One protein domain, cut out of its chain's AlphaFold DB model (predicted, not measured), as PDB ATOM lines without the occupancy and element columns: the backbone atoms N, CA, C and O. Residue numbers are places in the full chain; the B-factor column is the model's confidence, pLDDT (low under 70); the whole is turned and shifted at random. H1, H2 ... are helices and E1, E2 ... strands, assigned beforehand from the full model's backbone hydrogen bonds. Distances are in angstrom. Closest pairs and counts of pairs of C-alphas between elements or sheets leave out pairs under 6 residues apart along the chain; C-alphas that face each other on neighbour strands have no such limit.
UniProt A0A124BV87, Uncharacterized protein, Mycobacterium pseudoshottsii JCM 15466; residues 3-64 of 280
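This is residues 3 to 64 of the 280 residues of an uncharacterized protein of Mycobacterium pseudoshottsii JCM 15466 (UniProt A0A124BV87). One long helix, H1, slants away from a small three-stranded antiparallel sheet, which it only grazes with residues 14 to 21; from its far end, residues 30 to 38 run back to the sheet. The sheet is a meander, each strand the antiparallel neighbour of the one before, in the order E1, E2, E3. The printed part has 62 residues, with one named helix followed by three named strands; the class is mixed, helices and strands, with 29 residues in named elements, under half. It is only just compact, close to loose, with a radius of gyration of the C-alphas of 12.5 A and spans of 37 by 26 by 18 A.

H1, residues 11 to 29, has every O i to N i+4 pair within hydrogen-bond range. H1 and E1, residues 39 to 41, are near each other, with 6 pairs of C-alphas within 10 A. E1 and E2, residues 49 to 52, form a hairpin at 159 degrees; C-alphas 41 and 50 face each other at 4.4 A, and N 40 and O 51 are 2.9 A apart, within hydrogen-bond range. E2 and E3, residues 59 to 61, form a hairpin at 157 degrees; C-alphas 51 and 59 face each other at 4.0 A, and N 60 and O 50 are 2.9 A apart, within hydrogen-bond range. E1 and E3 are the edge strands.

H1 begins at C-alpha 11 (-29.825, -40.577, 24.349) and ends at C-alpha 29 (-6.963, -27.559, 29.761), 26.9 A away. E1 measures 6.4 A, E2 10.6 A and E3 7.3 A from first to last C-alpha; E3 ends at C-alpha 61 (-36.433, -26.051, 34.764).

The two C-alphas farthest apart are those of Gln 30 and Val 46, 36.8 A. The printed part has no cut, and its three links are short. Its mean pLDDT is 91.6, and no printed residue of this model is under 70.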
ATOM      1  N   VAL A   3     -28.102 -25.907  22.990       90.75
ATOM      2  CA  VAL A   3     -29.557 -25.728  22.865       90.75
ATOM      3  C   VAL A   3     -30.032 -26.600  21.711       90.75
ATOM      4  O   VAL A   3     -29.622 -26.364  20.577       90.75
ATOM      5  N   ASP A   4     -30.832 -27.622  22.002       90.25
ATOM      6  CA  ASP A   4     -31.339 -28.574  21.009       90.25
ATOM      7  C   ASP A   4     -32.657 -29.195  21.494       90.25
ATOM      8  O   ASP A   4     -32.657 -30.091  22.337       90.25
ATOM      9  N   GLU A   5     -33.782 -28.718  20.962       89.56
ATOM     10  CA  GLU A   5     -35.125 -29.156  21.362       89.56
ATOM     11  C   GLU A   5     -35.325 -30.667  21.165       89.56
ATOM     12  O   GLU A   5     -35.790 -31.367  22.066       89.56
ATOM     13  N   GLY A   6     -34.923 -31.195  20.003       85.94
ATOM     14  CA  GLY A   6     -35.081 -32.616  19.677       85.94
ATOM     15  C   GLY A   6     -33.988 -33.496  20.284       85.94
ATOM     16  O   GLY A   6     -34.218 -34.656  20.633       85.94
ATOM     17  N   GLY A   7     -32.784 -32.950  20.424       86.75
ATOM     18  CA  GLY A   7     -31.608 -33.657  20.905       86.75
ATOM     19  C   GLY A   7     -31.480 -33.709  22.425       86.75
ATOM     20  O   GLY A   7     -30.891 -34.663  22.937       86.75
ATOM     21  N   ALA A   8     -32.074 -32.763  23.161       87.06
ATOM     22  CA  ALA A   8     -31.998 -32.712  24.622       87.06
ATOM     23  C   ALA A   8     -32.491 -34.008  25.277       87.06
ATOM     24  O   ALA A   8     -31.844 -34.529  26.184       87.06
ATOM     25  N   GLN A   9     -33.580 -34.585  24.768       85.50
ATOM     26  CA  GLN A   9     -34.160 -35.822  25.301       85.50
ATOM     27  C   GLN A   9     -33.648 -37.090  24.595       85.50
ATOM     28  O   GLN A   9     -33.986 -38.202  24.996       85.50
ATOM     29  N   CYS A  10     -32.822 -36.952  23.553       91.19
ATOM     30  CA  CYS A  10     -32.333 -38.075  22.760       91.19
ATOM     31  C   CYS A  10     -31.045 -38.669  23.366       91.19
ATOM     32  O   CYS A  10     -30.019 -37.979  23.409       91.19
ATOM     33  N   PRO A  11     -31.021 -39.956  23.771       89.19
ATOM     34  CA  PRO A  11     -29.825 -40.577  24.349       89.19
ATOM     35  C   PRO A  11     -28.619 -40.582  23.401       89.19
ATOM     36  O   PRO A  11     -27.492 -40.338  23.828       89.19
ATOM     37  N   ALA A  12     -28.849 -40.809  22.102       92.31
ATOM     38  CA  ALA A  12     -27.784 -40.825  21.102       92.31
ATOM     39  C   ALA A  12     -27.159 -39.433  20.907       92.31
ATOM     40  O   ALA A  12     -25.936 -39.312  20.848       92.31
ATOM     41  N   CYS A  13     -27.980 -38.376  20.867       93.19
ATOM     42  CA  CYS A  13     -27.489 -37.000  20.791       93.19
ATOM     43  C   CYS A  13     -26.702 -36.617  22.051       93.19
ATOM     44  O   CYS A  13     -25.627 -36.032  21.954       93.19
ATOM     45  N   ASN A  14     -27.170 -37.033  23.231       90.75
ATOM     46  CA  ASN A  14     -26.469 -36.796  24.494       90.75
ATOM     47  C   ASN A  14     -25.069 -37.429  24.540       90.75
ATOM     48  O   ASN A  14     -24.138 -36.816  25.065       90.75
ATOM     49  N   GLU A  15     -24.879 -38.604  23.935       91.81
ATOM     50  CA  GLU A  15     -23.547 -39.205  23.791       91.81
ATOM     51  C   GLU A  15     -22.625 -38.368  22.890       91.81
ATOM     52  O   GLU A  15     -21.425 -38.236  23.140       91.81
ATOM     53  N   VAL A  16     -23.177 -37.772  21.830       94.19
ATOM     54  CA  VAL A  16     -22.434 -36.849  20.963       94.19
ATOM     55  C   VAL A  16     -22.029 -35.602  21.746       94.19
ATOM     56  O   VAL A  16     -20.850 -35.247  21.744       94.19
ATOM     57  N   TYR A  17     -22.960 -34.978  22.468       94.06
ATOM     58  CA  TYR A  17     -22.675 -33.791  23.277       94.06
ATOM     59  C   TYR A  17     -21.608 -34.062  24.334       94.06
ATOM     60  O   TYR A  17     -20.714 -33.238  24.517       94.06
ATOM     61  N   ARG A  18     -21.636 -35.236  24.976       92.50
ATOM     62  CA  ARG A  18     -20.615 -35.618  25.958       92.50
ATOM     63  C   ARG A  18     -19.228 -35.699  25.342       92.50
ATOM     64  O   ARG A  18     -18.289 -35.144  25.907       92.50
ATOM     65  N   ARG A  19     -19.099 -36.320  24.167       94.19
ATOM     66  CA  ARG A  19     -17.823 -36.373  23.435       94.19
ATOM     67  C   ARG A  19     -17.328 -34.982  23.044       94.19
ATOM     68  O   ARG A  19     -16.151 -34.689  23.234       94.19
ATOM     69  N   VAL A  20     -18.220 -34.112  22.565       94.50
ATOM     70  CA  VAL A  20     -17.878 -32.719  22.228       94.50
ATOM     71  C   VAL A  20     -17.412 -31.949  23.467       94.50
ATOM     72  O   VAL A  20     -16.384 -31.278  23.421       94.50
ATOM     73  N   CYS A  21     -18.119 -32.065  24.594       94.50
ATOM     74  CA  CYS A  21     -17.742 -31.388  25.833       94.50
ATOM     75  C   CYS A  21     -16.435 -31.924  26.431       94.50
ATOM     76  O   CYS A  21     -15.663 -31.133  26.967       94.50
ATOM     77  N   ALA A  22     -16.156 -33.225  26.310       93.44
ATOM     78  CA  ALA A  22     -14.884 -33.809  26.727       93.44
ATOM     79  C   ALA A  22     -13.714 -33.270  25.888       93.44
ATOM     80  O   ALA A  22     -12.725 -32.807  26.451       93.44
ATOM     81  N   ALA A  23     -13.863 -33.241  24.560       95.12
ATOM     82  CA  ALA A  23     -12.859 -32.666  23.665       95.12
ATOM     83  C   ALA A  23     -12.628 -31.170  23.943       95.12
ATOM     84  O   ALA A  23     -11.490 -30.704  23.969       95.12
ATOM     85  N   LEU A  24     -13.700 -30.415  24.211       94.44
ATOM     86  CA  LEU A  24     -13.600 -29.011  24.610       94.44
ATOM     87  C   LEU A  24     -12.855 -28.848  25.943       94.44
ATOM     88  O   LEU A  24     -12.005 -27.970  26.058       94.44
ATOM     89  N   ALA A  25     -13.158 -29.675  26.947       94.44
ATOM     90  CA  ALA A  25     -12.477 -29.635  28.238       94.44
ATOM     91  C   ALA A  25     -10.975 -29.922  28.097       94.44
ATOM     92  O   ALA A  25     -10.162 -29.221  28.697       94.44
ATOM     93  N   GLU A  26     -10.604 -30.900  27.267       95.81
ATOM     94  CA  GLU A  26      -9.207 -31.217  26.968       95.81
ATOM     95  C   GLU A  26      -8.500 -30.035  26.292       95.81
ATOM     96  O   GLU A  26      -7.462 -29.586  26.778       95.81
ATOM     97  N   ALA A  27      -9.093 -29.461  25.243       95.94
ATOM     98  CA  ALA A  27      -8.531 -28.302  24.550       95.94
ATOM     99  C   ALA A  27      -8.359 -27.087  25.482       95.94
ATOM    100  O   ALA A  27      -7.313 -26.443  25.484       95.94
ATOM    101  N   LEU A  28      -9.354 -26.791  26.325       94.94
ATOM    102  CA  LEU A  28      -9.271 -25.702  27.305       94.94
ATOM    103  C   LEU A  28      -8.174 -25.948  28.352       94.94
ATOM    104  O   LEU A  28      -7.468 -25.012  28.739       94.94
ATOM    105  N   SER A  29      -7.980 -27.202  28.769       95.69
ATOM    106  CA  SER A  29      -6.963 -27.559  29.761       95.69
ATOM    107  C   SER A  29      -5.534 -27.294  29.276       95.69
ATOM    108  O   SER A  29      -4.692 -26.891  30.077       95.69
ATOM    109  N   GLN A  30      -5.277 -27.395  27.964       96.44
ATOM    110  CA  GLN A  30      -3.988 -27.036  27.351       96.44
ATOM    111  C   GLN A  30      -3.635 -25.552  27.552       96.44
ATOM    112  O   GLN A  30      -2.465 -25.175  27.523       96.44
ATOM    113  N   HIS A  31      -4.643 -24.717  27.816       94.94
ATOM    114  CA  HIS A  31      -4.504 -23.296  28.125       94.94
ATOM    115  C   HIS A  31      -4.732 -22.977  29.613       94.94
ATOM    116  O   HIS A  31      -4.936 -21.817  29.964       94.94
ATOM    117  N   ASN A  32      -4.688 -23.980  30.501       92.94
ATOM    118  CA  ASN A  32      -4.983 -23.856  31.935       92.94
ATOM    119  C   ASN A  32      -6.394 -23.312  32.235       92.94
ATOM    120  O   ASN A  32      -6.629 -22.701  33.279       92.94
ATOM    121  N   VAL A  33      -7.348 -23.539  31.328       93.75
ATOM    122  CA  VAL A  33      -8.752 -23.166  31.510       93.75
ATOM    123  C   VAL A  33      -9.552 -24.405  31.899       93.75
ATOM    124  O   VAL A  33      -9.516 -25.429  31.222       93.75
ATOM    125  N   VAL A  34     -10.302 -24.314  32.999       92.81
ATOM    126  CA  VAL A  34     -11.128 -25.419  33.504       92.81
ATOM    127  C   VAL A  34     -12.573 -25.240  33.049       92.81
ATOM    128  O   VAL A  34     -13.219 -24.247  33.392       92.81
ATOM    129  N   LEU A  35     -13.112 -26.232  32.334       91.19
ATOM    130  CA  LEU A  35     -14.543 -26.301  32.043       91.19
ATOM    131  C   LEU A  35     -15.303 -26.635  33.334       91.19
ATOM    132  O   LEU A  35     -15.210 -27.744  33.851       91.19
ATOM    133  N   ARG A  36     -16.047 -25.663  33.871       90.19
ATOM    134  CA  ARG A  36     -16.778 -25.826  35.139       90.19
ATOM    135  C   ARG A  36     -18.034 -26.679  35.015       90.19
ATOM    136  O   ARG A  36     -18.323 -27.445  35.923       90.19
ATOM    137  N   ALA A  37     -18.784 -26.496  33.936       90.12
ATOM    138  CA  ALA A  37     -20.031 -27.205  33.699       90.12
ATOM    139  C   ALA A  37     -20.402 -27.150  32.215       90.12
ATOM    140  O   ALA A  37     -20.077 -26.188  31.510       90.12
ATOM    141  N   ALA A  38     -21.133 -28.161  31.760       93.12
ATOM    142  CA  ALA A  38     -21.752 -28.190  30.448       93.12
ATOM    143  C   ALA A  38     -23.200 -28.663  30.590       93.12
ATOM    144  O   ALA A  38     -23.461 -29.714  31.168       93.12
ATOM    145  N   HIS A  39     -24.127 -27.877  30.047       94.56
ATOM    146  CA  HIS A  39     -25.563 -28.129  30.130       94.56
ATOM    147  C   HIS A  39     -26.151 -28.260  28.727       94.56
ATOM    148  O   HIS A  39     -25.774 -27.485  27.834       94.56
ATOM    149  N   VAL A  40     -27.067 -29.213  28.562       94.19
ATOM    150  CA  VAL A  40     -27.978 -29.301  27.414       94.19
ATOM    151  C   VAL A  40     -29.308 -28.703  27.832       94.19
ATOM    152  O   VAL A  40     -29.732 -28.884  28.971       94.19
ATOM    153  N   VAL A  41     -29.938 -27.983  26.917       94.12
ATOM    154  CA  VAL A  41     -31.208 -27.300  27.122       94.12
ATOM    155  C   VAL A  41     -32.098 -27.557  25.912       94.12
ATOM    156  O   VAL A  41     -31.607 -27.504  24.786       94.12
ATOM    157  N   ASP A  42     -33.386 -27.818  26.117       91.69
ATOM    158  CA  ASP A  42     -34.347 -27.953  25.012       91.69
ATOM    159  C   ASP A  42     -34.706 -26.590  24.386       91.69
ATOM    160  O   ASP A  42     -34.655 -26.423  23.171       91.69
ATOM    161  N   GLN A  43     -34.995 -25.589  25.217       88.75
ATOM    162  CA  GLN A  43     -35.358 -24.230  24.830       88.75
ATOM    163  C   GLN A  43     -34.960 -23.206  25.904       88.75
ATOM    164  O   GLN A  43     -34.994 -23.480  27.103       88.75
ATOM    165  N   ILE A  44     -34.638 -21.980  25.485       87.31
ATOM    166  CA  ILE A  44     -34.381 -20.855  26.398       87.31
ATOM    167  C   ILE A  44     -35.692 -20.090  26.608       87.31
ATOM    168  O   ILE A  44     -35.923 -19.038  26.017       87.31
ATOM    169  N   ALA A  45     -36.579 -20.659  27.417       87.00
ATOM    170  CA  ALA A  45     -37.870 -20.075  27.762       87.00
ATOM    171  C   ALA A  45     -38.314 -20.545  29.152       87.00
ATOM    172  O   ALA A  45     -37.797 -21.542  29.663       87.00
ATOM    173  N   VAL A  46     -39.296 -19.851  29.737       89.50
ATOM    174  CA  VAL A  46     -39.954 -20.278  30.981       89.50
ATOM    175  C   VAL A  46     -40.379 -21.740  30.861       89.50
ATOM    176  O   VAL A  46     -41.121 -22.106  29.950       89.50
ATOM    177  N   GLY A  47     -39.918 -22.576  31.792       90.00
ATOM    178  CA  GLY A  47     -40.266 -23.996  31.826       90.00
ATOM    179  C   GLY A  47     -39.507 -24.876  30.828       90.00
ATOM    180  O   GLY A  47     -39.802 -26.069  30.753       90.00
ATOM    181  N   GLY A  48     -38.525 -24.332  30.098       91.19
ATOM    182  CA  GLY A  48     -37.521 -25.137  29.395       91.19
ATOM    183  C   GLY A  48     -36.769 -26.047  30.365       91.19
ATOM    184  O   GLY A  48     -36.651 -25.734  31.549       91.19
ATOM    185  N   ARG A  49     -36.290 -27.194  29.899       93.50
ATOM    186  CA  ARG A  49     -35.574 -28.189  30.699       93.50
ATOM    187  C   ARG A  49     -34.093 -28.142  30.388       93.50
ATOM    188  O   ARG A  49     -33.688 -28.127  29.228       93.50
ATOM    189  N   TRP A  50     -33.285 -28.188  31.439       94.56
ATOM    190  CA  TRP A  50     -31.844 -28.347  31.327       94.56
ATOM    191  C   TRP A  50     -31.369 -29.580  32.086       94.56
ATOM    192  O   TRP A  50     -31.965 -29.977  33.090       94.56
ATOM    193  N   HIS A  51     -30.256 -30.152  31.646       93.88
ATOM    194  CA  HIS A  51     -29.528 -31.185  32.383       93.88
ATOM    195  C   HIS A  51     -28.030 -31.119  32.106       93.88
ATOM    196  O   HIS A  51     -27.581 -30.602  31.079       93.88
ATOM    197  N   CYS A  52     -27.236 -31.634  33.043       93.56
ATOM    198  CA  CYS A  52     -25.790 -31.711  32.878       93.56
ATOM    199  C   CYS A  52     -25.395 -32.768  31.837       93.56
ATOM    200  O   CYS A  52     -25.871 -33.903  31.853       93.56
ATOM    201  N   VAL A  53     -24.455 -32.401  30.966       91.94
ATOM    202  CA  VAL A  53     -23.887 -33.280  29.928       91.94
ATOM    203  C   VAL A  53     -23.039 -34.407  30.536       91.94
ATOM    204  O   VAL A  53     -22.962 -35.512  29.994       91.94
ATOM    205  N   ASP A  54     -22.390 -34.125  31.666       85.25
ATOM    206  CA  ASP A  54     -21.462 -35.029  32.357       85.25
ATOM    207  C   ASP A  54     -22.137 -36.249  33.006       85.25
ATOM    208  O   ASP A  54     -21.453 -37.151  33.484       85.25
ATOM    209  N   GLY A  55     -23.472 -36.309  32.990       80.31
ATOM    210  CA  GLY A  55     -24.229 -37.426  33.538       80.31
ATOM    211  C   GLY A  55     -24.293 -37.446  35.065       80.31
ATOM    212  O   GLY A  55     -24.698 -38.461  35.623       80.31
ATOM    213  N   CYS A  56     -23.971 -36.345  35.757       87.75
ATOM    214  CA  CYS A  56     -24.103 -36.263  37.218       87.75
ATOM    215  C   CYS A  56     -25.559 -36.349  37.726       87.75
ATOM    216  O   CYS A  56     -25.790 -36.372  38.932       87.75
ATOM    217  N   GLY A  57     -26.546 -36.364  36.823       86.38
ATOM    218  CA  GLY A  57     -27.974 -36.448  37.144       86.38
ATOM    219  C   GLY A  57     -28.623 -35.113  37.520       86.38
ATOM    220  O   GLY A  57     -29.833 -35.064  37.729       86.38
ATOM    221  N   SER A  58     -27.854 -34.022  37.567       93.19
ATOM    222  CA  SER A  58     -28.411 -32.690  37.809       93.19
ATOM    223  C   SER A  58     -29.221 -32.220  36.603       93.19
ATOM    224  O   SER A  58     -28.759 -32.269  35.461       93.19
ATOM    225  N   SER A  59     -30.446 -31.780  36.873       93.69
ATOM    226  CA  SER A  59     -31.387 -31.274  35.881       93.69
ATOM    227  C   SER A  59     -32.387 -30.330  36.536       93.69
ATOM    228  O   SER A  59     -32.532 -30.322  37.761       93.69
ATOM    229  N   GLY A  60     -33.085 -29.534  35.734       94.12
ATOM    230  CA  GLY A  60     -34.080 -28.613  36.253       94.12
ATOM    231  C   GLY A  60     -34.876 -27.907  35.171       94.12
ATOM    232  O   GLY A  60     -34.747 -28.194  33.980       94.12
ATOM    233  N   LEU A  61     -35.717 -26.982  35.625       94.56
ATOM    234  CA  LEU A  61     -36.433 -26.051  34.764       94.56
ATOM    235  C   LEU A  61     -35.658 -24.736  34.652       94.56
ATOM    236  O   LEU A  61     -34.872 -24.386  35.532       94.56
ATOM    237  N   ILE A  62     -35.887 -24.030  33.554       90.38
ATOM    238  CA  ILE A  62     -35.417 -22.672  33.320       90.38
ATOM    239  C   ILE A  62     -36.472 -21.703  33.844       90.38
ATOM    240  O   ILE A  62     -37.634 -21.736  33.422       90.38
ATOM    241  N   ASP A  63     -36.045 -20.848  34.770       87.25
ATOM    242  CA  ASP A  63     -36.799 -19.674  35.207       87.25
ATOM    243  C   ASP A  63     -36.926 -18.663  34.064       87.25
ATOM    244  O   ASP A  63     -36.188 -18.736  33.085       87.25
ATOM    245  N   ASP A  64     -37.835 -17.695  34.184       85.12
ATOM    246  CA  ASP A  64     -38.043 -16.689  33.139       85.12
ATOM    247  C   ASP A  64     -36.742 -15.946  32.773       85.12
ATOM    248  O   ASP A  64     -36.252 -15.135  33.572       85.12
TER     249      ASP A  64